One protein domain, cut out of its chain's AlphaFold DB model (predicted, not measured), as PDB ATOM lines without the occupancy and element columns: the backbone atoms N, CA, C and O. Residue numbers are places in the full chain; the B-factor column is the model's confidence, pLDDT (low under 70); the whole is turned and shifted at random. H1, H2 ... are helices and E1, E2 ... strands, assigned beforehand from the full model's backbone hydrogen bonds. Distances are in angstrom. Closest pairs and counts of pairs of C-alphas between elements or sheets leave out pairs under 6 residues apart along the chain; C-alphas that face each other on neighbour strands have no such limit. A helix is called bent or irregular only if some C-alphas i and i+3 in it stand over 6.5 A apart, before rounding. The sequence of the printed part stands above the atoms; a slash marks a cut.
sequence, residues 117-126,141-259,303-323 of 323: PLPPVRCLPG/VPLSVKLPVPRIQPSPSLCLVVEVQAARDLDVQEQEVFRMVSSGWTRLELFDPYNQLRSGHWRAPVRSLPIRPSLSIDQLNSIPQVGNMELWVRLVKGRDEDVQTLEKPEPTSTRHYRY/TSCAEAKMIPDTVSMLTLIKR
ATOM      1  N   PRO A 117      -2.482  46.059 -34.348       73.25
ATOM      2  CA  PRO A 117      -1.028  46.066 -34.422       73.25
ATOM      3  C   PRO A 117      -0.441  46.664 -33.139       73.25
ATOM      4  O   PRO A 117      -0.903  47.696 -32.653       73.25
ATOM      5  N   LEU A 118       0.584  46.013 -32.597       72.69
ATOM      6  CA  LEU A 118       1.423  46.554 -31.531       72.69
ATOM      7  C   LEU A 118       2.640  47.247 -32.171       72.69
ATOM      8  O   LEU A 118       3.033  46.885 -33.286       72.69
ATOM      9  N   PRO A 119       3.237  48.256 -31.513       70.25
ATOM     10  CA  PRO A 119       4.382  48.961 -32.078       70.25
ATOM     11  C   PRO A 119       5.542  47.984 -32.355       70.25
ATOM     12  O   PRO A 119       5.800  47.102 -31.529       70.25
ATOM     13  N   PRO A 120       6.250  48.116 -33.495       68.56
ATOM     14  CA  PRO A 120       7.411  47.286 -33.791       68.56
ATOM     15  C   PRO A 120       8.489  47.424 -32.715       68.56
ATOM     16  O   PRO A 120       8.831  48.530 -32.295       68.56
ATOM     17  N   VAL A 121       9.060  46.296 -32.310       67.94
ATOM     18  CA  VAL A 121      10.119  46.211 -31.307       67.94
ATOM     19  C   VAL A 121      11.451  45.967 -31.999       67.94
ATOM     20  O   VAL A 121      11.591  45.026 -32.782       67.94
ATOM     21  N   ARG A 122      12.451  46.801 -31.700       64.25
ATOM     22  CA  ARG A 122      13.817  46.629 -32.210       64.25
ATOM     23  C   ARG A 122      14.658  45.828 -31.215       64.25
ATOM     24  O   ARG A 122      14.705  46.184 -30.040       64.25
ATOM     25  N   CYS A 123      15.351  44.793 -31.690       61.94
ATOM     26  CA  CYS A 123      16.469  44.203 -30.954       61.94
ATOM     27  C   CYS A 123      17.602  45.225 -30.818       61.94
ATOM     28  O   CYS A 123      17.945  45.891 -31.795       61.94
ATOM     29  N   LEU A 124      18.235  45.292 -29.645       56.56
ATOM     30  CA  LEU A 124      19.578  45.857 -29.543       56.56
ATOM     31  C   LEU A 124      20.579  44.778 -29.976       56.56
ATOM     32  O   LEU A 124      20.447  43.650 -29.496       56.56
ATOM     33  N   PRO A 125      21.563  45.075 -30.843       54.03
ATOM     34  CA  PRO A 125      22.641  44.139 -31.135       54.03
ATOM     35  C   PRO A 125      23.276  43.675 -29.823       54.03
ATOM     36  O   PRO A 125      23.601  44.496 -28.959       54.03
ATOM     37  N   GLY A 126      23.426  42.362 -29.642       47.88
ATOM     38  CA  GLY A 126      24.217  41.849 -28.528       47.88
ATOM     39  C   GLY A 126      25.630  42.415 -28.647       47.88
ATOM     40  O   GLY A 126      26.185  42.432 -29.743       47.88
ATOM     41  N   VAL A 141      19.478  37.302 -28.215       59.69
ATOM     42  CA  VAL A 141      19.325  38.758 -28.196       59.69
ATOM     43  C   VAL A 141      18.045  39.142 -27.438       59.69
ATOM     44  O   VAL A 141      16.930  38.802 -27.850       59.69
ATOM     45  N   PRO A 142      18.157  39.834 -26.292       58.09
ATOM     46  CA  PRO A 142      16.983  40.266 -25.548       58.09
ATOM     47  C   PRO A 142      16.169  41.287 -26.359       58.09
ATOM     48  O   PRO A 142      16.680  42.320 -26.783       58.09
ATOM     49  N   LEU A 143      14.875  41.002 -26.517       60.47
ATOM     50  CA  LEU A 143      13.842  41.931 -26.983       60.47
ATOM     51  C   LEU A 143      13.089  42.464 -25.751       60.47
ATOM     52  O   LEU A 143      11.864  42.400 -25.690       60.47
ATOM     53  N   SER A 144      13.818  42.928 -24.730       54.28
ATOM     54  CA  SER A 144      13.220  43.407 -23.476       54.28
ATOM     55  C   SER A 144      12.486  44.725 -23.681       54.28
ATOM     56  O   SER A 144      12.979  45.805 -23.361       54.28
ATOM     57  N   VAL A 145      11.303  44.630 -24.272       62.41
ATOM     58  CA  VAL A 145      10.368  45.723 -24.454       62.41
ATOM     59  C   VAL A 145       9.031  45.254 -23.931       62.41
ATOM     60  O   VAL A 145       8.433  44.295 -24.418       62.41
ATOM     61  N   LYS A 146       8.575  45.960 -22.904       66.06
ATOM     62  CA  LYS A 146       7.251  45.805 -22.332       66.06
ATOM     63  C   LYS A 146       6.248  46.445 -23.275       66.06
ATOM     64  O   LYS A 146       6.239  47.664 -23.443       66.06
ATOM     65  N   LEU A 147       5.419  45.620 -23.900       68.12
ATOM     66  CA  LEU A 147       4.359  46.106 -24.772       68.12
ATOM     67  C   LEU A 147       3.040  46.167 -24.000       68.12
ATOM     68  O   LEU A 147       2.532  45.111 -23.604       68.12
ATOM     69  N   PRO A 148       2.466  47.368 -23.793       65.12
ATOM     70  CA  PRO A 148       1.120  47.475 -23.260       65.12
ATOM     71  C   PRO A 148       0.141  46.938 -24.307       65.12
ATOM     72  O   PRO A 148       0.069  47.446 -25.429       65.12
ATOM     73  N   VAL A 149      -0.611  45.896 -23.955       67.06
ATOM     74  CA  VAL A 149      -1.687  45.400 -24.816       67.06
ATOM     75  C   VAL A 149      -2.919  46.286 -24.601       67.06
ATOM     76  O   VAL A 149      -3.274  46.560 -23.449       67.06
ATOM     77  N   PRO A 150      -3.587  46.746 -25.676       67.12
ATOM     78  CA  PRO A 150      -4.821  47.515 -25.571       67.12
ATOM     79  C   PRO A 150      -5.864  46.808 -24.700       67.12
ATOM     80  O   PRO A 150      -5.900  45.579 -24.620       67.12
ATOM     81  N   ARG A 151      -6.731  47.590 -24.046       70.50
ATOM     82  CA  ARG A 151      -7.825  47.061 -23.222       70.50
ATOM     83  C   ARG A 151      -8.797  46.299 -24.115       70.50
ATOM     84  O   ARG A 151      -9.553  46.904 -24.870       70.50
ATOM     85  N   ILE A 152      -8.745  44.976 -24.051       72.75
ATOM     86  CA  ILE A 152      -9.516  44.091 -24.919       72.75
ATOM     87  C   ILE A 152     -10.267  43.102 -24.045       72.75
ATOM     88  O   ILE A 152      -9.746  42.623 -23.040       72.75
ATOM     89  N   GLN A 153     -11.511  42.816 -24.423       80.25
ATOM     90  CA  GLN A 153     -12.327  41.818 -23.747       80.25
ATOM     91  C   GLN A 153     -11.668  40.433 -23.868       80.25
ATOM     92  O   GLN A 153     -11.417  40.007 -25.000       80.25
ATOM     93  N   PRO A 154     -11.421  39.723 -22.752       83.69
ATOM     94  CA  PRO A 154     -10.916  38.353 -22.770       83.69
ATOM     95  C   PRO A 154     -11.744  37.445 -23.684       83.69
ATOM     96  O   PRO A 154     -12.973  37.504 -23.673       83.69
ATOM     97  N   SER A 155     -11.067  36.630 -24.494       82.50
ATOM     98  CA  SER A 155     -11.702  35.669 -25.401       82.50
ATOM     99  C   SER A 155     -10.727  34.541 -25.737       82.50
ATOM    100  O   SER A 155      -9.576  34.850 -26.063       82.50
ATOM    101  N   PRO A 156     -11.154  33.265 -25.796       84.56
ATOM    102  CA  PRO A 156     -10.289  32.155 -26.204       84.56
ATOM    103  C   PRO A 156      -9.889  32.263 -27.685       84.56
ATOM    104  O   PRO A 156      -8.926  31.652 -28.137       84.56
ATOM    105  N   SER A 157     -10.618  33.073 -28.460       83.19
ATOM    106  CA  SER A 157     -10.322  33.345 -29.863       83.19
ATOM    107  C   SER A 157      -9.205  34.381 -30.068       83.19
ATOM    108  O   SER A 157      -8.726  34.554 -31.193       83.19
ATOM    109  N   LEU A 158      -8.775  35.071 -29.002       85.12
ATOM    110  CA  LEU A 158      -7.679  36.035 -29.047       85.12
ATOM    111  C   LEU A 158      -6.321  35.344 -29.000       85.12
ATOM    112  O   LEU A 158      -6.015  34.529 -28.126       85.12
ATOM    113  N   CYS A 159      -5.459  35.756 -29.917       86.25
ATOM    114  CA  CYS A 159      -4.097  35.267 -30.006       86.25
ATOM    115  C   CYS A 159      -3.124  36.405 -30.314       86.25
ATOM    116  O   CYS A 159      -3.464  37.398 -30.962       86.25
ATOM    117  N   LEU A 160      -1.889  36.223 -29.871       86.69
ATOM    118  CA  LEU A 160      -0.750  37.023 -30.271       86.69
ATOM    119  C   LEU A 160      -0.124  36.401 -31.517       86.69
ATOM    120  O   LEU A 160       0.158  35.204 -31.535       86.69
ATOM    121  N   VAL A 161       0.123  37.214 -32.537       88.56
ATOM    122  CA  VAL A 161       0.904  36.843 -33.716       88.56
ATOM    123  C   VAL A 161       2.127  37.741 -33.777       88.56
ATOM    124  O   VAL A 161       2.026  38.958 -33.641       88.56
ATOM    125  N   VAL A 162       3.296  37.138 -33.950       87.38
ATOM    126  CA  VAL A 162       4.566  37.861 -33.999       87.38
ATOM    127  C   VAL A 162       5.241  37.567 -35.320       87.38
ATOM    128  O   VAL A 162       5.468  36.405 -35.648       87.38
ATOM    129  N   GLU A 163       5.558  38.619 -36.060       89.12
ATOM    130  CA  GLU A 163       6.387  38.574 -37.255       89.12
ATOM    131  C   GLU A 163       7.822  38.967 -36.900       89.12
ATOM    132  O   GLU A 163       8.066  39.968 -36.226       89.12
ATOM    133  N   VAL A 164       8.769  38.181 -37.396       84.75
ATOM    134  CA  VAL A 164      10.208  38.345 -37.197       84.75
ATOM    135  C   VAL A 164      10.801  38.843 -38.515       84.75
ATOM    136  O   VAL A 164      10.791  38.101 -39.497       84.75
ATOM    137  N   GLN A 165      11.312  40.078 -38.564       84.25
ATOM    138  CA  GLN A 165      11.977  40.665 -39.737       84.25
ATOM    139  C   GLN A 165      13.483  40.893 -39.528       84.25
ATOM    140  O   GLN A 165      13.881  41.758 -38.754       84.25
ATOM    141  N   ALA A 166      14.327  40.168 -40.255       75.50
ATOM    142  CA  ALA A 166      15.781  40.279 -40.142       75.50
ATOM    143  C   ALA A 166      16.370  41.120 -41.281       75.50
ATOM    144  O   ALA A 166      15.846  41.114 -42.401       75.50
ATOM    145  N   ALA A 167      17.471  41.824 -41.014       70.94
ATOM    146  CA  ALA A 167      18.257  42.457 -42.071       70.94
ATOM    147  C   ALA A 167      18.941  41.369 -42.914       70.94
ATOM    148  O   ALA A 167      19.572  40.465 -42.367       70.94
ATOM    149  N   ARG A 168      18.776  41.412 -44.242       56.59
ATOM    150  CA  ARG A 168      19.292  40.360 -45.140       56.59
ATOM    151  C   ARG A 168      20.538  40.751 -45.940       56.59
ATOM    152  O   ARG A 168      21.227  39.833 -46.361       56.59
ATOM    153  N   ASP A 169      20.860  42.040 -46.079       53.44
ATOM    154  CA  ASP A 169      21.942  42.512 -46.954       53.44
ATOM    155  C   ASP A 169      22.795  43.613 -46.291       53.44
ATOM    156  O   ASP A 169      22.265  44.514 -45.640       53.44
ATOM    157  N   LEU A 170      24.118  43.538 -46.485       52.53
ATOM    158  CA  LEU A 170      25.052  44.658 -46.329       52.53
ATOM    159  C   LEU A 170      25.300  45.219 -47.733       52.53
ATOM    160  O   LEU A 170      25.655  44.457 -48.633       52.53
ATOM    161  N   ASP A 171      25.103  46.519 -47.940       45.72
ATOM    162  CA  ASP A 171      25.432  47.155 -49.217       45.72
ATOM    163  C   ASP A 171      26.958  47.157 -49.442       45.72
ATOM    164  O   ASP A 171      27.740  47.349 -48.508       45.72
ATOM    165  N   VAL A 172      27.379  46.987 -50.699       53.91
ATOM    166  CA  VAL A 172      28.778  47.034 -51.173       53.91
ATOM    167  C   VAL A 172      29.417  48.415 -50.919       53.91
ATOM    168  O   VAL A 172      30.627  48.570 -51.057       53.91
ATOM    169  N   GLN A 173      28.624  49.412 -50.509       48.47
ATOM    170  CA  GLN A 173      29.058  50.781 -50.221       48.47
ATOM    171  C   GLN A 173      29.023  51.196 -48.739       48.47
ATOM    172  O   GLN A 173      29.144  52.385 -48.466       48.47
ATOM    173  N   GLU A 174      28.853  50.277 -47.777       49.25
ATOM    174  CA  GLU A 174      28.764  50.622 -46.336       49.25
ATOM    175  C   GLU A 174      27.677  51.675 -46.004       49.25
ATOM    176  O   GLU A 174      27.665  52.269 -44.925       49.25
ATOM    177  N   GLN A 175      26.722  51.900 -46.910       43.56
ATOM    178  CA  GLN A 175      25.563  52.743 -46.665       43.56
ATOM    179  C   GLN A 175      24.499  51.865 -45.989       43.56
ATOM    180  O   GLN A 175      23.950  50.956 -46.610       43.56
ATOM    181  N   GLU A 176      24.235  52.101 -44.700       44.41
ATOM    182  CA  GLU A 176      23.255  51.366 -43.883       44.41
ATOM    183  C   GLU A 176      21.813  51.519 -44.407       44.41
ATOM    184  O   GLU A 176      20.978  52.219 -43.832       44.41
ATOM    185  N   VAL A 177      21.469  50.831 -45.492       47.66
ATOM    186  CA  VAL A 177      20.078  50.537 -45.829       47.66
ATOM    187  C   VAL A 177      19.814  49.114 -45.363       47.66
ATOM    188  O   VAL A 177      19.843  48.167 -46.145       47.66
ATOM    189  N   PHE A 178      19.581  48.948 -44.059       55.00
ATOM    190  CA  PHE A 178      19.141  47.670 -43.500       55.00
ATOM    191  C   PHE A 178      17.762  47.324 -44.066       55.00
ATOM    192  O   PHE A 178      16.721  47.656 -43.491       55.00
ATOM    193  N   ARG A 179      17.732  46.662 -45.224       65.25
ATOM    194  CA  ARG A 179      16.502  46.118 -45.785       65.25
ATOM    195  C   ARG A 179      16.041  44.984 -44.880       65.25
ATOM    196  O   ARG A 179      16.603  43.889 -44.885       65.25
ATOM    197  N   MET A 180      15.012  45.268 -44.093       70.19
ATOM    198  CA  MET A 180      14.385  44.284 -43.224       70.19
ATOM    199  C   MET A 180      13.449  43.408 -44.041       70.19
ATOM    200  O   MET A 180      12.592  43.899 -44.778       70.19
ATOM    201  N   VAL A 181      13.629  42.099 -43.919       78.12
ATOM    202  CA  VAL A 181      12.842  41.105 -44.638       78.12
ATOM    203  C   VAL A 181      12.225  40.153 -43.629       78.12
ATOM    204  O   VAL A 181      12.906  39.605 -42.758       78.12
ATOM    205  N   SER A 182      10.919  39.938 -43.777       84.62
ATOM    206  CA  SER A 182      10.179  38.943 -43.012       84.62
ATOM    207  C   SER A 182      10.877  37.588 -43.126       84.62
ATOM    208  O   SER A 182      11.087  37.060 -44.218       84.62
ATOM    209  N   SER A 183      11.318  37.070 -41.991       84.25
ATOM    210  CA  SER A 183      12.112  35.849 -41.884       84.25
ATOM    211  C   SER A 183      11.302  34.700 -41.299       84.25
ATOM    212  O   SER A 183      11.569  33.545 -41.621       84.25
ATOM    213  N   GLY A 184      10.270  34.999 -40.512       89.31
ATOM    214  CA  GLY A 184       9.345  34.002 -39.996       89.31
ATOM    215  C   GLY A 184       8.284  34.613 -39.095       89.31
ATOM    216  O   GLY A 184       8.198  35.831 -38.938       89.31
ATOM    217  N   TRP A 185       7.452  33.758 -38.510       91.38
ATOM    218  CA  TRP A 185       6.374  34.196 -37.631       91.38
ATOM    219  C   TRP A 185       6.013  33.147 -36.586       91.38
ATOM    220  O   TRP A 185       6.313  31.965 -36.736       91.38
ATOM    221  N   THR A 186       5.338  33.559 -35.522       90.62
ATOM    222  CA  THR A 186       4.786  32.633 -34.533       90.62
ATOM    223  C   THR A 186       3.439  33.117 -34.010       90.62
ATOM    224  O   THR A 186       3.067  34.277 -34.200       90.62
ATOM    225  N   ARG A 187       2.686  32.214 -33.381       89.12
ATOM    226  CA  ARG A 187       1.360  32.477 -32.812       89.12
ATOM    227  C   ARG A 187       1.284  31.884 -31.410       89.12
ATOM    228  O   ARG A 187       1.707  30.751 -31.200       89.12
ATOM    229  N   LEU A 188       0.685  32.630 -30.487       89.00
ATOM    230  CA  LEU A 188       0.459  32.226 -29.104       89.00
ATOM    231  C   LEU A 188      -0.982  32.543 -28.689       89.00
ATOM    232  O   LEU A 188      -1.467  33.650 -28.908       89.00
ATOM    233  N   GLU A 189      -1.677  31.578 -28.096       88.38
ATOM    234  CA  GLU A 189      -3.011  31.787 -27.520       88.38
ATOM    235  C   GLU A 189      -2.894  32.503 -26.177       88.38
ATOM    236  O   GLU A 189      -2.074  32.124 -25.338       88.38
ATOM    237  N   LEU A 190      -3.693  33.554 -25.987       87.00
ATOM    238  CA  LEU A 190      -3.584  34.400 -24.799       87.00
ATOM    239  C   LEU A 190      -4.513  33.968 -23.677       87.00
ATOM    240  O   LEU A 190      -4.129  34.059 -22.514       87.00
ATOM    241  N   PHE A 191      -5.712  33.500 -24.011       87.00
ATOM    242  CA  PHE A 191      -6.725  33.120 -23.034       87.00
ATOM    243  C   PHE A 191      -7.071  31.644 -23.170       87.00
ATOM    244  O   PHE A 191      -7.040  31.085 -24.264       87.00
ATOM    245  N   ASP A 192      -7.384  31.017 -22.045       87.38
ATOM    246  CA  ASP A 192      -7.935  29.668 -22.016       87.38
ATOM    247  C   ASP A 192      -9.451  29.669 -22.336       87.38
ATOM    248  O   ASP A 192     -10.062  30.738 -22.461       87.38
ATOM    249  N   PRO A 193     -10.097  28.491 -22.463       88.50
ATOM    250  CA  PRO A 193     -11.543  28.400 -22.686       88.50
ATOM    251  C   PRO A 193     -12.405  29.050 -21.590       88.50
ATOM    252  O   PRO A 193     -13.584  29.309 -21.819       88.50
ATOM    253  N   TYR A 194     -11.834  29.329 -20.415       89.25
ATOM    254  CA  TYR A 194     -12.490  29.988 -19.285       89.25
ATOM    255  C   TYR A 194     -12.231  31.502 -19.249       89.25
ATOM    256  O   TYR A 194     -12.538  32.152 -18.246       89.25
ATOM    257  N   ASN A 195     -11.691  32.077 -20.330       86.81
ATOM    258  CA  ASN A 195     -11.341  33.493 -20.450       86.81
ATOM    259  C   ASN A 195     -10.281  33.966 -19.445       86.81
ATOM    260  O   ASN A 195     -10.200  35.157 -19.137       86.81
ATOM    261  N   GLN A 196      -9.448  33.060 -18.937       85.25
ATOM    262  CA  GLN A 196      -8.326  33.413 -18.076       85.25
ATOM    263  C   GLN A 196      -7.064  33.601 -18.911       85.25
ATOM    264  O   GLN A 196      -6.740  32.787 -19.776       85.25
ATOM    265  N   LEU A 197      -6.329  34.682 -18.638       84.81
ATOM    266  CA  LEU A 197      -5.032  34.930 -19.264       84.81
ATOM    267  C   LEU A 197      -4.066  33.791 -18.916       84.81
ATOM    268  O   LEU A 197      -3.822  33.515 -17.737       84.81
ATOM    269  N   ARG A 198      -3.440  33.200 -19.934       85.44
ATOM    270  CA  ARG A 198      -2.352  32.225 -19.804       85.44
ATOM    271  C   ARG A 198      -1.047  32.938 -19.428       85.44
ATOM    272  O   ARG A 198      -0.089  32.981 -20.196       85.44
ATOM    273  N   SER A 199      -1.017  33.549 -18.245       84.31
ATOM    274  CA  SER A 199       0.174  34.216 -17.710       84.31
ATOM    275  C   SER A 199       1.306  33.217 -17.457       84.31
ATOM    276  O   SER A 199       1.054  32.091 -17.024       84.31
ATOM    277  N   GLY A 200       2.552  33.624 -17.688       83.69
ATOM    278  CA  GLY A 200       3.730  32.787 -17.476       83.69
ATOM    279  C   GLY A 200       4.834  33.012 -18.507       83.69
ATOM    280  O   GLY A 200       4.867  34.032 -19.192       83.69
ATOM    281  N   HIS A 201       5.738  32.036 -18.599       84.12
ATOM    282  CA  HIS A 201       6.909  32.045 -19.475       84.12
ATOM    283  C   HIS A 201       6.742  31.003 -20.586       84.12
ATOM    284  O   HIS A 201       6.669  29.799 -20.318       84.12
ATOM    285  N   TRP A 202       6.704  31.463 -21.834       86.31
ATOM    286  CA  TRP A 202       6.323  30.674 -23.003       86.31
ATOM    287  C   TRP A 202       7.427  30.621 -24.055       86.31
ATOM    288  O   TRP A 202       8.056  31.634 -24.344       86.31
ATOM    289  N   ARG A 203       7.635  29.455 -24.671       86.12
ATOM    290  CA  ARG A 203       8.501  29.263 -25.847       86.12
ATOM    291  C   ARG A 203       7.634  29.012 -27.062       86.12
ATOM    292  O   ARG A 203       6.798  28.113 -27.048       86.12
ATOM    293  N   ALA A 204       7.860  29.775 -28.119       88.06
ATOM    294  CA  ALA A 204       7.118  29.669 -29.359       88.06
ATOM    295  C   ALA A 204       8.101  29.531 -30.536       88.06
ATOM    296  O   ALA A 204       8.862  30.462 -30.810       88.06
ATOM    297  N   PRO A 205       8.127  28.382 -31.235       89.88
ATOM    298  CA  PRO A 205       8.948  28.207 -32.429       89.88
ATOM    299  C   PRO A 205       8.575  29.211 -33.524       89.88
ATOM    300  O   PRO A 205       7.388  29.456 -33.765       89.88
ATOM    301  N   VAL A 206       9.578  29.757 -34.214       89.44
ATOM    302  CA  VAL A 206       9.364  30.640 -35.369       89.44
ATOM    303  C   VAL A 206       9.200  29.790 -36.626       89.44
ATOM    304  O   VAL A 206      10.084  29.028 -37.011       89.44
ATOM    305  N   ARG A 207       8.036  29.901 -37.258       92.56
ATOM    306  CA  ARG A 207       7.606  29.133 -38.427       92.56
ATOM    307  C   ARG A 207       7.889  29.883 -39.724       92.56
ATOM    308  O   ARG A 207       7.923  31.117 -39.753       92.56
ATOM    309  N   SER A 208       8.083  29.128 -40.801       90.81
ATOM    310  CA  SER A 208       8.319  29.688 -42.129       90.81
ATOM    311  C   SER A 208       7.096  30.445 -42.651       90.81
ATOM    312  O   SER A 208       5.945  30.124 -42.346       90.81
ATOM    313  N   LEU A 209       7.358  31.449 -43.481       89.62
ATOM    314  CA  LEU A 209       6.336  32.189 -44.216       89.62
ATOM    315  C   LEU A 209       5.572  31.287 -45.206       89.62
ATOM    316  O   LEU A 209       6.091  30.238 -45.598       89.62
ATOM    317  N   PRO A 210       4.362  31.682 -45.653       88.44
ATOM    318  CA  PRO A 210       3.633  32.924 -45.347       88.44
ATOM    319  C   PRO A 210       2.942  32.922 -43.973       88.44
ATOM    320  O   PRO A 210       2.595  31.865 -43.446       88.44
ATOM    321  N   ILE A 211       2.688  34.115 -43.420       86.44
ATOM    322  CA  ILE A 211       1.935  34.284 -42.165       86.44
ATOM    323  C   ILE A 211       0.487  33.843 -42.381       86.44
ATOM    324  O   ILE A 211      -0.200  34.340 -43.274       86.44
ATOM    325  N   ARG A 212       0.011  32.904 -41.560       87.75
ATOM    326  CA  ARG A 212      -1.349  32.353 -41.651       87.75
ATOM    327  C   ARG A 212      -2.019  32.356 -40.278       87.75
ATOM    328  O   ARG A 212      -2.126  31.315 -39.628       87.75
ATOM    329  N   PRO A 213      -2.509  33.518 -39.822       81.44
ATOM    330  CA  PRO A 213      -3.025  33.674 -38.472       81.44
ATOM    331  C   PRO A 213      -4.355  32.960 -38.242       81.44
ATOM    332  O   PRO A 213      -4.837  33.011 -37.118       81.44
ATOM    333  N   SER A 214      -4.945  32.328 -39.265       83.44
ATOM    334  CA  SER A 214      -6.176  31.525 -39.233       83.44
ATOM    335  C   SER A 214      -5.950  30.028 -38.950       83.44
ATOM    336  O   SER A 214      -6.912  29.301 -38.708       83.44
ATOM    337  N   LEU A 215      -4.698  29.565 -38.858       84.25
ATOM    338  CA  LEU A 215      -4.381  28.167 -38.540       84.25
ATOM    339  C   LEU A 215      -4.590  27.815 -37.063       84.25
ATOM    340  O   LEU A 215      -4.255  28.603 -36.176       84.25
ATOM    341  N   SER A 216      -5.126  26.626 -36.790       85.38
ATOM    342  CA  SER A 216      -5.093  26.043 -35.438       85.38
ATOM    343  C   SER A 216      -3.650  25.790 -34.981       85.38
ATOM    344  O   SER A 216      -2.727  25.776 -35.800       85.38
ATOM    345  N   ILE A 217      -3.443  25.582 -33.678       84.56
ATOM    346  CA  ILE A 217      -2.110  25.283 -33.138       84.56
ATOM    347  C   ILE A 217      -1.516  24.001 -33.750       84.56
ATOM    348  O   ILE A 217      -0.334  23.965 -34.084       84.56
ATOM    349  N   ASP A 218      -2.349  22.994 -34.019       86.25
ATOM    350  CA  ASP A 218      -1.929  21.725 -34.625       86.25
ATOM    351  C   ASP A 218      -1.478  21.907 -36.079       86.25
ATOM    352  O   ASP A 218      -0.423  21.425 -36.501       86.25
ATOM    353  N   GLN A 219      -2.242  22.689 -36.847       87.75
ATOM    354  CA  GLN A 219      -1.879  23.043 -38.219       87.75
ATOM    355  C   GLN A 219      -0.626  23.921 -38.265       87.75
ATOM    356  O   GLN A 219       0.206  23.755 -39.156       87.75
ATOM    357  N   LEU A 220      -0.461  24.835 -37.304       87.38
ATOM    358  CA  LEU A 220       0.742  25.657 -37.177       87.38
ATOM    359  C   LEU A 220       1.982  24.797 -36.920       87.38
ATOM    360  O   LEU A 220       3.034  25.048 -37.506       87.38
ATOM    361  N   ASN A 221       1.859  23.774 -36.076       87.94
ATOM    362  CA  ASN A 221       2.958  22.864 -35.757       87.94
ATOM    363  C   ASN A 221       3.417  22.022 -36.953       87.94
ATOM    364  O   ASN A 221       4.556  21.561 -36.959       87.94
ATOM    365  N   SER A 222       2.578  21.891 -37.981       88.94
ATOM    366  CA  SER A 222       2.938  21.244 -39.248       88.94
ATOM    367  C   SER A 222       3.812  22.126 -40.153       88.94
ATOM    368  O   SER A 222       4.383  21.634 -41.124       88.94
ATOM    369  N   ILE A 223       3.928  23.430 -39.867       90.50
ATOM    370  CA  ILE A 223       4.776  24.341 -40.641       90.50
ATOM    371  C   ILE A 223       6.245  24.170 -40.214       90.50
ATOM    372  O   ILE A 223       6.538  24.162 -39.010       90.50
ATOM    373  N   PRO A 224       7.193  24.087 -41.167       90.50
ATOM    374  CA  PRO A 224       8.618  24.030 -40.856       90.50
ATOM    375  C   PRO A 224       9.078  25.191 -39.966       90.50
ATOM    376  O   PRO A 224       8.697  26.348 -40.166       90.50
ATOM    377  N   GLN A 225       9.908  24.878 -38.970       90.94
ATOM    378  CA  GLN A 225      10.589  25.885 -38.160       90.94
ATOM    379  C   GLN A 225      11.745  26.502 -38.959       90.94
ATOM    380  O   GLN A 225      12.433  25.815 -39.716       90.94
ATOM    381  N   VAL A 226      11.962  27.808 -38.800       85.50
ATOM    382  CA  VAL A 226      13.077  28.525 -39.426       85.50
ATOM    383  C   VAL A 226      14.340  28.266 -38.608       85.50
ATOM    384  O   VAL A 226      14.583  28.912 -37.590       85.50
ATOM    385  N   GLY A 227      15.129  27.277 -39.034       83.88
ATOM    386  CA  GLY A 227      16.290  26.816 -38.270       83.88
ATOM    387  C   GLY A 227      15.886  26.413 -36.849       83.88
ATOM    388  O   GLY A 227      14.880  25.739 -36.658       83.88
ATOM    389  N   ASN A 228      16.637  26.890 -35.857       80.12
ATOM    390  CA  ASN A 228      16.337  26.690 -34.433       80.12
ATOM    391  C   ASN A 228      15.766  27.959 -33.780       80.12
ATOM    392  O   ASN A 228      15.931  28.174 -32.581       80.12
ATOM    393  N   MET A 229      15.153  28.844 -34.573       79.75
ATOM    394  CA  MET A 229      14.706  30.144 -34.090       79.75
ATOM    395  C   MET A 229      13.466  29.993 -33.204       79.75
ATOM    396  O   MET A 229      12.485  29.340 -33.575       79.75
ATOM    397  N   GLU A 230      13.514  30.604 -32.024       85.31
ATOM    398  CA  GLU A 230      12.446  30.577 -31.030       85.31
ATOM    399  C   GLU A 230      12.214  31.968 -30.452       85.31
ATOM    400  O   GLU A 230      13.151  32.746 -30.264       85.31
ATOM    401  N   LEU A 231      10.953  32.245 -30.134       83.56
ATOM    402  CA  LEU A 231      10.527  33.418 -29.396       83.56
ATOM    403  C   LEU A 231      10.184  33.017 -27.968       83.56
ATOM    404  O   LEU A 231       9.405  32.089 -27.741       83.56
ATOM    405  N   TRP A 232      10.765  33.706 -26.998       80.44
ATOM    406  CA  TRP A 232      10.491  33.477 -25.587       80.44
ATOM    407  C   TRP A 232       9.690  34.645 -25.051       80.44
ATOM    408  O   TRP A 232      10.173  35.772 -25.058       80.44
ATOM    409  N   VAL A 233       8.453  34.383 -24.639       81.50
ATOM    410  CA  VAL A 233       7.482  35.409 -24.271       81.50
ATOM    411  C   VAL A 233       7.109  35.273 -22.806       81.50
ATOM    412  O   VAL A 233       6.730  34.193 -22.354       81.50
ATOM    413  N   ARG A 234       7.165  36.378 -22.074       81.50
ATOM    414  CA  ARG A 234       6.600  36.495 -20.735       81.50
ATOM    415  C   ARG A 234       5.265  37.224 -20.825       81.50
ATOM    416  O   ARG A 234       5.209  38.351 -21.310       81.50
ATOM    417  N   LEU A 235       4.197  36.564 -20.384       83.75
ATOM    418  CA  LEU A 235       2.846  37.120 -20.321       83.75
ATOM    419  C   LEU A 235       2.474  37.390 -18.867       83.75
ATOM    420  O   LEU A 235       2.467  36.464 -18.053       83.75
ATOM    421  N   VAL A 236       2.122  38.635 -18.551       79.00
ATOM    422  CA  VAL A 236       1.742  39.052 -17.192       79.00
ATOM    423  C   VAL A 236       0.398  39.774 -17.188       79.00
ATOM    424  O   VAL A 236       0.044  40.468 -18.145       79.00
ATOM    425  N   LYS A 237      -0.350  39.614 -16.091       79.50
ATOM    426  CA  LYS A 237      -1.563  40.394 -15.822       79.50
ATOM    427  C   LYS A 237      -1.151  41.806 -15.407       79.50
ATOM    428  O   LYS A 237      -0.221  41.965 -14.628       79.50
ATOM    429  N   GLY A 238      -1.874  42.822 -15.864       69.19
ATOM    430  CA  GLY A 238      -1.559  44.227 -15.586       69.19
ATOM    431  C   GLY A 238      -1.663  44.615 -14.111       69.19
ATOM    432  O   GLY A 238      -1.007  45.548 -13.681       69.19
ATOM    433  N   ARG A 239      -2.425  43.873 -13.297       66.88
ATOM    434  CA  ARG A 239      -2.458  44.093 -11.836       66.88
ATOM    435  C   ARG A 239      -1.205  43.586 -11.123       66.88
ATOM    436  O   ARG A 239      -0.866  44.096 -10.065       66.88
ATOM    437  N   ASP A 240      -0.524  42.609 -11.716       64.88
ATOM    438  CA  ASP A 240       0.692  41.992 -11.173       64.88
ATOM    439  C   ASP A 240       1.957  42.626 -11.784       64.88
ATOM    440  O   ASP A 240       3.069  42.113 -11.636       64.88
ATOM    441  N   GLU A 241       1.777  43.737 -12.504       59.31
ATOM    442  CA  GLU A 241       2.798  44.421 -13.284       59.31
ATOM    443  C   GLU A 241       3.986  44.842 -12.415       59.31
ATOM    444  O   GLU A 241       5.122  44.487 -12.732       59.31
ATOM    445  N   ASP A 242       3.744  45.529 -11.301       58.81
ATOM    446  CA  ASP A 242       4.807  46.105 -10.466       58.81
ATOM    447  C   ASP A 242       5.670  45.040  -9.774       58.81
ATOM    448  O   ASP A 242       6.873  45.222  -9.593       58.81
ATOM    449  N   VAL A 243       5.075  43.890  -9.443       59.56
ATOM    450  CA  VAL A 243       5.764  42.773  -8.776       59.56
ATOM    451  C   VAL A 243       6.632  41.993  -9.765       59.56
ATOM    452  O   VAL A 243       7.707  41.514  -9.408       59.56
ATOM    453  N   GLN A 244       6.195  41.880 -11.021       55.00
ATOM    454  CA  GLN A 244       6.869  41.069 -12.038       55.00
ATOM    455  C   GLN A 244       7.827  41.876 -12.932       55.00
ATOM    456  O   GLN A 244       8.804  41.313 -13.428       55.00
ATOM    457  N   THR A 245       7.649  43.193 -13.078       52.53
ATOM    458  CA  THR A 245       8.516  44.066 -13.907       52.53
ATOM    459  C   THR A 245       9.984  44.103 -13.432       52.53
ATOM    460  O   THR A 245      10.867  44.458 -14.207       52.53
ATOM    461  N   LEU A 246      10.277  43.693 -12.192       50.38
ATOM    462  CA  LEU A 246      11.636  43.676 -11.627       50.38
ATOM    463  C   LEU A 246      12.529  42.529 -12.138       50.38
ATOM    464  O   LEU A 246      13.753  42.624 -12.048       50.38
ATOM    465  N   GLU A 247      11.956  41.455 -12.688       58.09
ATOM    466  CA  GLU A 247      12.745  40.359 -13.262       58.09
ATOM    467  C   GLU A 247      13.158  40.688 -14.697       58.09
ATOM    468  O   GLU A 247      12.380  40.533 -15.640       58.09
ATOM    469  N   LYS A 248      14.410  41.121 -14.860       58.47
ATOM    470  CA  LYS A 248      15.031  41.290 -16.173       58.47
ATOM    471  C   LYS A 248      15.109  39.931 -16.893       58.47
ATOM    472  O   LYS A 248      15.557  38.953 -16.285       58.47
ATOM    473  N   PRO A 249      14.735  39.834 -18.181       61.50
ATOM    474  CA  PRO A 249      14.906  38.612 -18.961       61.50
ATOM    475  C   PRO A 249      16.384  38.266 -19.151       61.50
ATOM    476  O   PRO A 249      17.049  38.719 -20.081       61.50
ATOM    477  N   GLU A 250      16.914  37.433 -18.264       55.84
ATOM    478  CA  GLU A 250      18.303  37.002 -18.348       55.84
ATOM    479  C   GLU A 250      18.517  35.958 -19.472       55.84
ATOM    480  O   GLU A 250      17.683  35.071 -19.708       55.84
ATOM    481  N   PRO A 251      19.646  36.014 -20.206       51.66
ATOM    482  CA  PRO A 251      20.047  35.010 -21.190       51.66
ATOM    483  C   PRO A 251      20.027  33.574 -20.653       51.66
ATOM    484  O   PRO A 251      19.674  32.656 -21.389       51.66
ATOM    485  N   THR A 252      20.334  33.407 -19.367       56.06
ATOM    486  CA  THR A 252      20.583  32.135 -18.675       56.06
ATOM    487  C   THR A 252      19.352  31.522 -17.994       56.06
ATOM    488  O   THR A 252      19.367  30.334 -17.670       56.06
ATOM    489  N   SER A 253      18.250  32.264 -17.824       62.06
ATOM    490  CA  SER A 253      17.036  31.818 -17.106       62.06
ATOM    491  C   SER A 253      16.043  31.022 -17.976       62.06
ATOM    492  O   SER A 253      14.833  31.009 -17.745       62.06
ATOM    493  N   THR A 254      16.564  30.300 -18.968       65.19
ATOM    494  CA  THR A 254      15.823  29.613 -20.043       65.19
ATOM    495  C   THR A 254      14.895  28.495 -19.556       65.19
ATOM    496  O   THR A 254      13.895  28.180 -20.198       65.19
ATOM    497  N   ARG A 255      15.214  27.904 -18.398       67.81
ATOM    498  CA  ARG A 255      14.574  26.688 -17.869       67.81
ATOM    499  C   ARG A 255      13.112  26.873 -17.467       67.81
ATOM    500  O   ARG A 255      12.381  25.892 -17.400       67.81
ATOM    501  N   HIS A 256      12.688  28.104 -17.202       73.12
ATOM    502  CA  HIS A 256      11.324  28.406 -16.757       73.12
ATOM    503  C   HIS A 256      10.346  28.585 -17.924       73.12
ATOM    504  O   HIS A 256       9.133  28.588 -17.711       73.12
ATOM    505  N   TYR A 257      10.858  28.712 -19.152       79.06
ATOM    506  CA  TYR A 257      10.050  28.892 -20.348       79.06
ATOM    507  C   TYR A 257       9.576  27.540 -20.890       79.06
ATOM    508  O   TYR A 257      10.376  26.639 -21.151       79.06
ATOM    509  N   ARG A 258       8.263  27.406 -21.092       86.44
ATOM    510  CA  ARG A 258       7.612  26.154 -21.507       86.44
ATOM    511  C   ARG A 258       6.909  26.312 -22.849       86.44
ATOM    512  O   ARG A 258       6.473  27.406 -23.193       86.44
ATOM    513  N   TYR A 259       6.781  25.231 -23.610       83.88
ATOM    514  CA  TYR A 259       5.926  25.246 -24.797       83.88
ATOM    515  C   TYR A 259       4.448  25.285 -24.377       83.88
ATOM    516  O   TYR A 259       4.107  24.714 -23.338       83.88
ATOM    517  N   THR A 303      -5.654  44.464 -18.434       41.38
ATOM    518  CA  THR A 303      -4.555  44.787 -19.345       41.38
ATOM    519  C   THR A 303      -3.535  43.652 -19.256       41.38
ATOM    520  O   THR A 303      -3.280  43.131 -18.173       41.38
ATOM    521  N   SER A 304      -2.990  43.201 -20.383       46.53
ATOM    522  CA  SER A 304      -1.908  42.207 -20.418       46.53
ATOM    523  C   SER A 304      -0.635  42.913 -20.863       46.53
ATOM    524  O   SER A 304      -0.694  43.772 -21.740       46.53
ATOM    525  N   CYS A 305       0.516  42.549 -20.302       39.75
ATOM    526  CA  CYS A 305       1.811  42.954 -20.851       39.75
ATOM    527  C   CYS A 305       2.514  41.722 -21.425       39.75
ATOM    528  O   CYS A 305       2.484  40.650 -20.814       39.75
ATOM    529  N   ALA A 306       3.111  41.873 -22.608       46.06
ATOM    530  CA  ALA A 306       3.938  40.851 -23.239       46.06
ATOM    531  C   ALA A 306       5.367  41.383 -23.393       46.06
ATOM    532  O   ALA A 306       5.562  42.495 -23.887       46.06
ATOM    533  N   GLU A 307       6.348  40.591 -22.975       46.97
ATOM    534  CA  GLU A 307       7.774  40.851 -23.189       46.97
ATOM    535  C   GLU A 307       8.378  39.669 -23.950       46.97
ATOM    536  O   GLU A 307       8.028  38.525 -23.666       46.97
ATOM    537  N   ALA A 308       9.234  39.924 -24.940       47.41
ATOM    538  CA  ALA A 308       9.747  38.901 -25.847       47.41
ATOM    539  C   ALA A 308      11.282  38.788 -25.791       47.41
ATOM    540  O   ALA A 308      11.982  39.688 -25.345       47.41
ATOM    541  N   LYS A 309      11.845  37.679 -26.268       46.50
ATOM    542  CA  LYS A 309      13.292  37.473 -26.450       46.50
ATOM    543  C   LYS A 309      13.521  36.548 -27.642       46.50
ATOM    544  O   LYS A 309      12.777  35.583 -27.808       46.50
ATOM    545  N   MET A 310      14.511  36.858 -28.476       39.59
ATOM    546  CA  MET A 310      14.751  36.199 -29.769       39.59
ATOM    547  C   MET A 310      16.266  36.002 -29.996       39.59
ATOM    548  O   MET A 310      17.075  36.446 -29.199       39.59
ATOM    549  N   ILE A 311      16.685  35.304 -31.048       43.22
ATOM    550  CA  ILE A 311      18.082  35.031 -31.446       43.22
ATOM    551  C   ILE A 311      18.204  35.379 -32.950       43.22
ATOM    552  O   ILE A 311      17.398  34.821 -33.693       43.22
ATOM    553  N   PRO A 312      19.209  36.125 -33.466       37.69
ATOM    554  CA  PRO A 312      19.539  37.558 -33.352       37.69
ATOM    555  C   PRO A 312      19.026  38.459 -34.533       37.69
ATOM    556  O   PRO A 312      18.342  37.995 -35.442       37.69
ATOM    557  N   ASP A 313      19.344  39.766 -34.472       32.50
ATOM    558  CA  ASP A 313      19.270  40.868 -35.475       32.50
ATOM    559  C   ASP A 313      17.975  41.094 -36.263       32.50
ATOM    560  O   ASP A 313      17.927  41.036 -37.494       32.50
ATOM    561  N   THR A 314      16.892  41.387 -35.546       38.62
ATOM    562  CA  THR A 314      15.565  41.475 -36.155       38.62
ATOM    563  C   THR A 314      14.713  42.556 -35.500       38.62
ATOM    564  O   THR A 314      14.643  42.664 -34.274       38.62
ATOM    565  N   VAL A 315      14.011  43.337 -36.317       39.16
ATOM    566  CA  VAL A 315      12.860  44.115 -35.856       39.16
ATOM    567  C   VAL A 315      11.646  43.196 -35.868       39.16
ATOM    568  O   VAL A 315      11.281  42.622 -36.889       39.16
ATOM    569  N   SER A 316      11.036  43.018 -34.704       51.34
ATOM    570  CA  SER A 316       9.863  42.166 -34.539       51.34
ATOM    571  C   SER A 316       8.610  43.032 -34.539       51.34
ATOM    572  O   SER A 316       8.499  43.962 -33.742       51.34
ATOM    573  N   MET A 317       7.649  42.742 -35.410       45.72
ATOM    574  CA  MET A 317       6.329  43.370 -35.365       45.72
ATOM    575  C   MET A 317       5.373  42.425 -34.641       45.72
ATOM    576  O   MET A 317       5.188  41.279 -35.052       45.72
ATOM    577  N   LEU A 318       4.763  42.897 -33.556       58.69
ATOM    578  CA  LEU A 318       3.752  42.134 -32.831       58.69
ATOM    579  C   LEU A 318       2.366  42.614 -33.256       58.69
ATOM    580  O   LEU A 318       2.129  43.800 -33.455       58.69
ATOM    581  N   THR A 319       1.433  41.694 -33.440       51.84
ATOM    582  CA  THR A 319       0.062  42.005 -33.838       51.84
ATOM    583  C   THR A 319      -0.893  41.083 -33.103       51.84
ATOM    584  O   THR A 319      -0.744  39.862 -33.097       51.84
ATOM    585  N   LEU A 320      -1.893  41.673 -32.466       54.66
ATOM    586  CA  LEU A 320      -2.922  40.944 -31.752       54.66
ATOM    587  C   LEU A 320      -4.102  40.663 -32.679       54.66
ATOM    588  O   LEU A 320      -4.574  41.568 -33.360       54.66
ATOM    589  N   ILE A 321      -4.605  39.430 -32.703       54.91
ATOM    590  CA  ILE A 321      -5.665  39.027 -33.633       54.91
ATOM    591  C   ILE A 321      -6.808  38.381 -32.853       54.91
ATOM    592  O   ILE A 321      -6.598  37.387 -32.151       54.91
ATOM    593  N   LYS A 322      -8.011  38.949 -32.989       46.84
ATOM    594  CA  LYS A 322      -9.266  38.378 -32.488       46.84
ATOM    595  C   LYS A 322      -9.873  37.535 -33.593       46.84
ATOM    596  O   LYS A 322     -10.058  38.058 -34.684       46.84
ATOM    597  N   ARG A 323     -10.141  36.259 -33.325       52.25
ATOM    598  CA  ARG A 323     -10.937  35.427 -34.226       52.25
ATOM    599  C   ARG A 323     -12.405  35.411 -33.866       52.25
ATOM    600  O   ARG A 323     -12.723  35.623 -32.673       52.25
TER     601      ARG A 323
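AT A GLANCE: This is residues 117 to 126, 141 to 259 and 303 to 323 of the 323 residues of the protein "Putative coiled-coil domain-containing protein 17" of Scophthalmus maximus (UniProt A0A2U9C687). Two antiparallel sheets lie face to face as a sandwich, the four-stranded E1 E6 E5 E4 against the three-stranded E3 E2 E7, their strands crossed at 43 degrees. The long link of the E2 and E3 hairpin, residues 168 to 179, lengthens the domain at one end; two short helices, H1 and H2, lie at the margins. The printed part has 150 residues, in the order E1 E2 E3 E4 H1 E5 H2 E6 E7, mostly strand. It is compact, with a radius of gyration of the C-alphas of 15.7 A, and only just elongated, spanning 55 by 36 by 29 A.

IN THESE COORDINATES: In the larger sheet, E1 is residues 141 to 148, beginning at C-alpha 141 (19.325, 38.758, -28.196), E6 is 304 to 310, E5 is 225 to 237, 29.3 A long, and E4 is 200 to 207. E5 bends by 98 degrees at residue 228. In the other sheet, E3 is residues 180 to 189, 26.6 A long, bending by 58 degrees at residue 183; E2 is 158 to 167, 29.7 A long; E7 is 314 to 322, 25.3 A long, ending at C-alpha 322 (-9.266, 38.378, -32.488). H1 is residues 217 to 221. H2 is residues 238 to 244 and irregular, C-alphas 239 and 242 being 7.7 A apart.

HOW THE PARTS SIT: Both sheets are strongly twisted. In the larger, N 141 and O 310 of E1 and E6 are 2.7 A apart, N 234 and O 307 of E5 and E6 2.8 A, and N 202 and O 233 of E4 and E5 2.8 A, each within hydrogen-bond range. In the other, so are N 186 and O 162 of E3 and E2, 2.9 A, and N 161 and O 319 of E2 and E7, 2.8 A. Between the sheets, the closest C-alphas of E3 and E4 are those of Thr 186 and Val 206, 5.1 A. E1 and E7 are near each other; E2 and E5 are apart. H2 is on the larger sheet, over E5, at a height over the sheet of 6.9 A, and only just stands up from it, its line rising 42 degrees. H1 only grazes the sheet E3 E2 E7, with residues 217 to 220. In H1 the O i to N i+4 pair is within hydrogen-bond range; in H2 1 of 3 are, and 2 of 4 O i to N i+3 pairs. Residues 121 to 122 pair antiparallel with residues 315 to 316 of E7.

THE WHOLE: The C-alphas farthest apart, of Gln 173 and Tyr 194, are 55.8 A apart. Residues 127 to 140 and 260 to 302 are not printed; the gaps between C-alphas are 5.8 A and 22.8 A. Of the links printed whole, E2 to E3 is long. The mean pLDDT of the printed part is 70.7; residues 120 to 126, 141 to 150, 168 to 179, 238 to 255 and 303 to 323 are under 70.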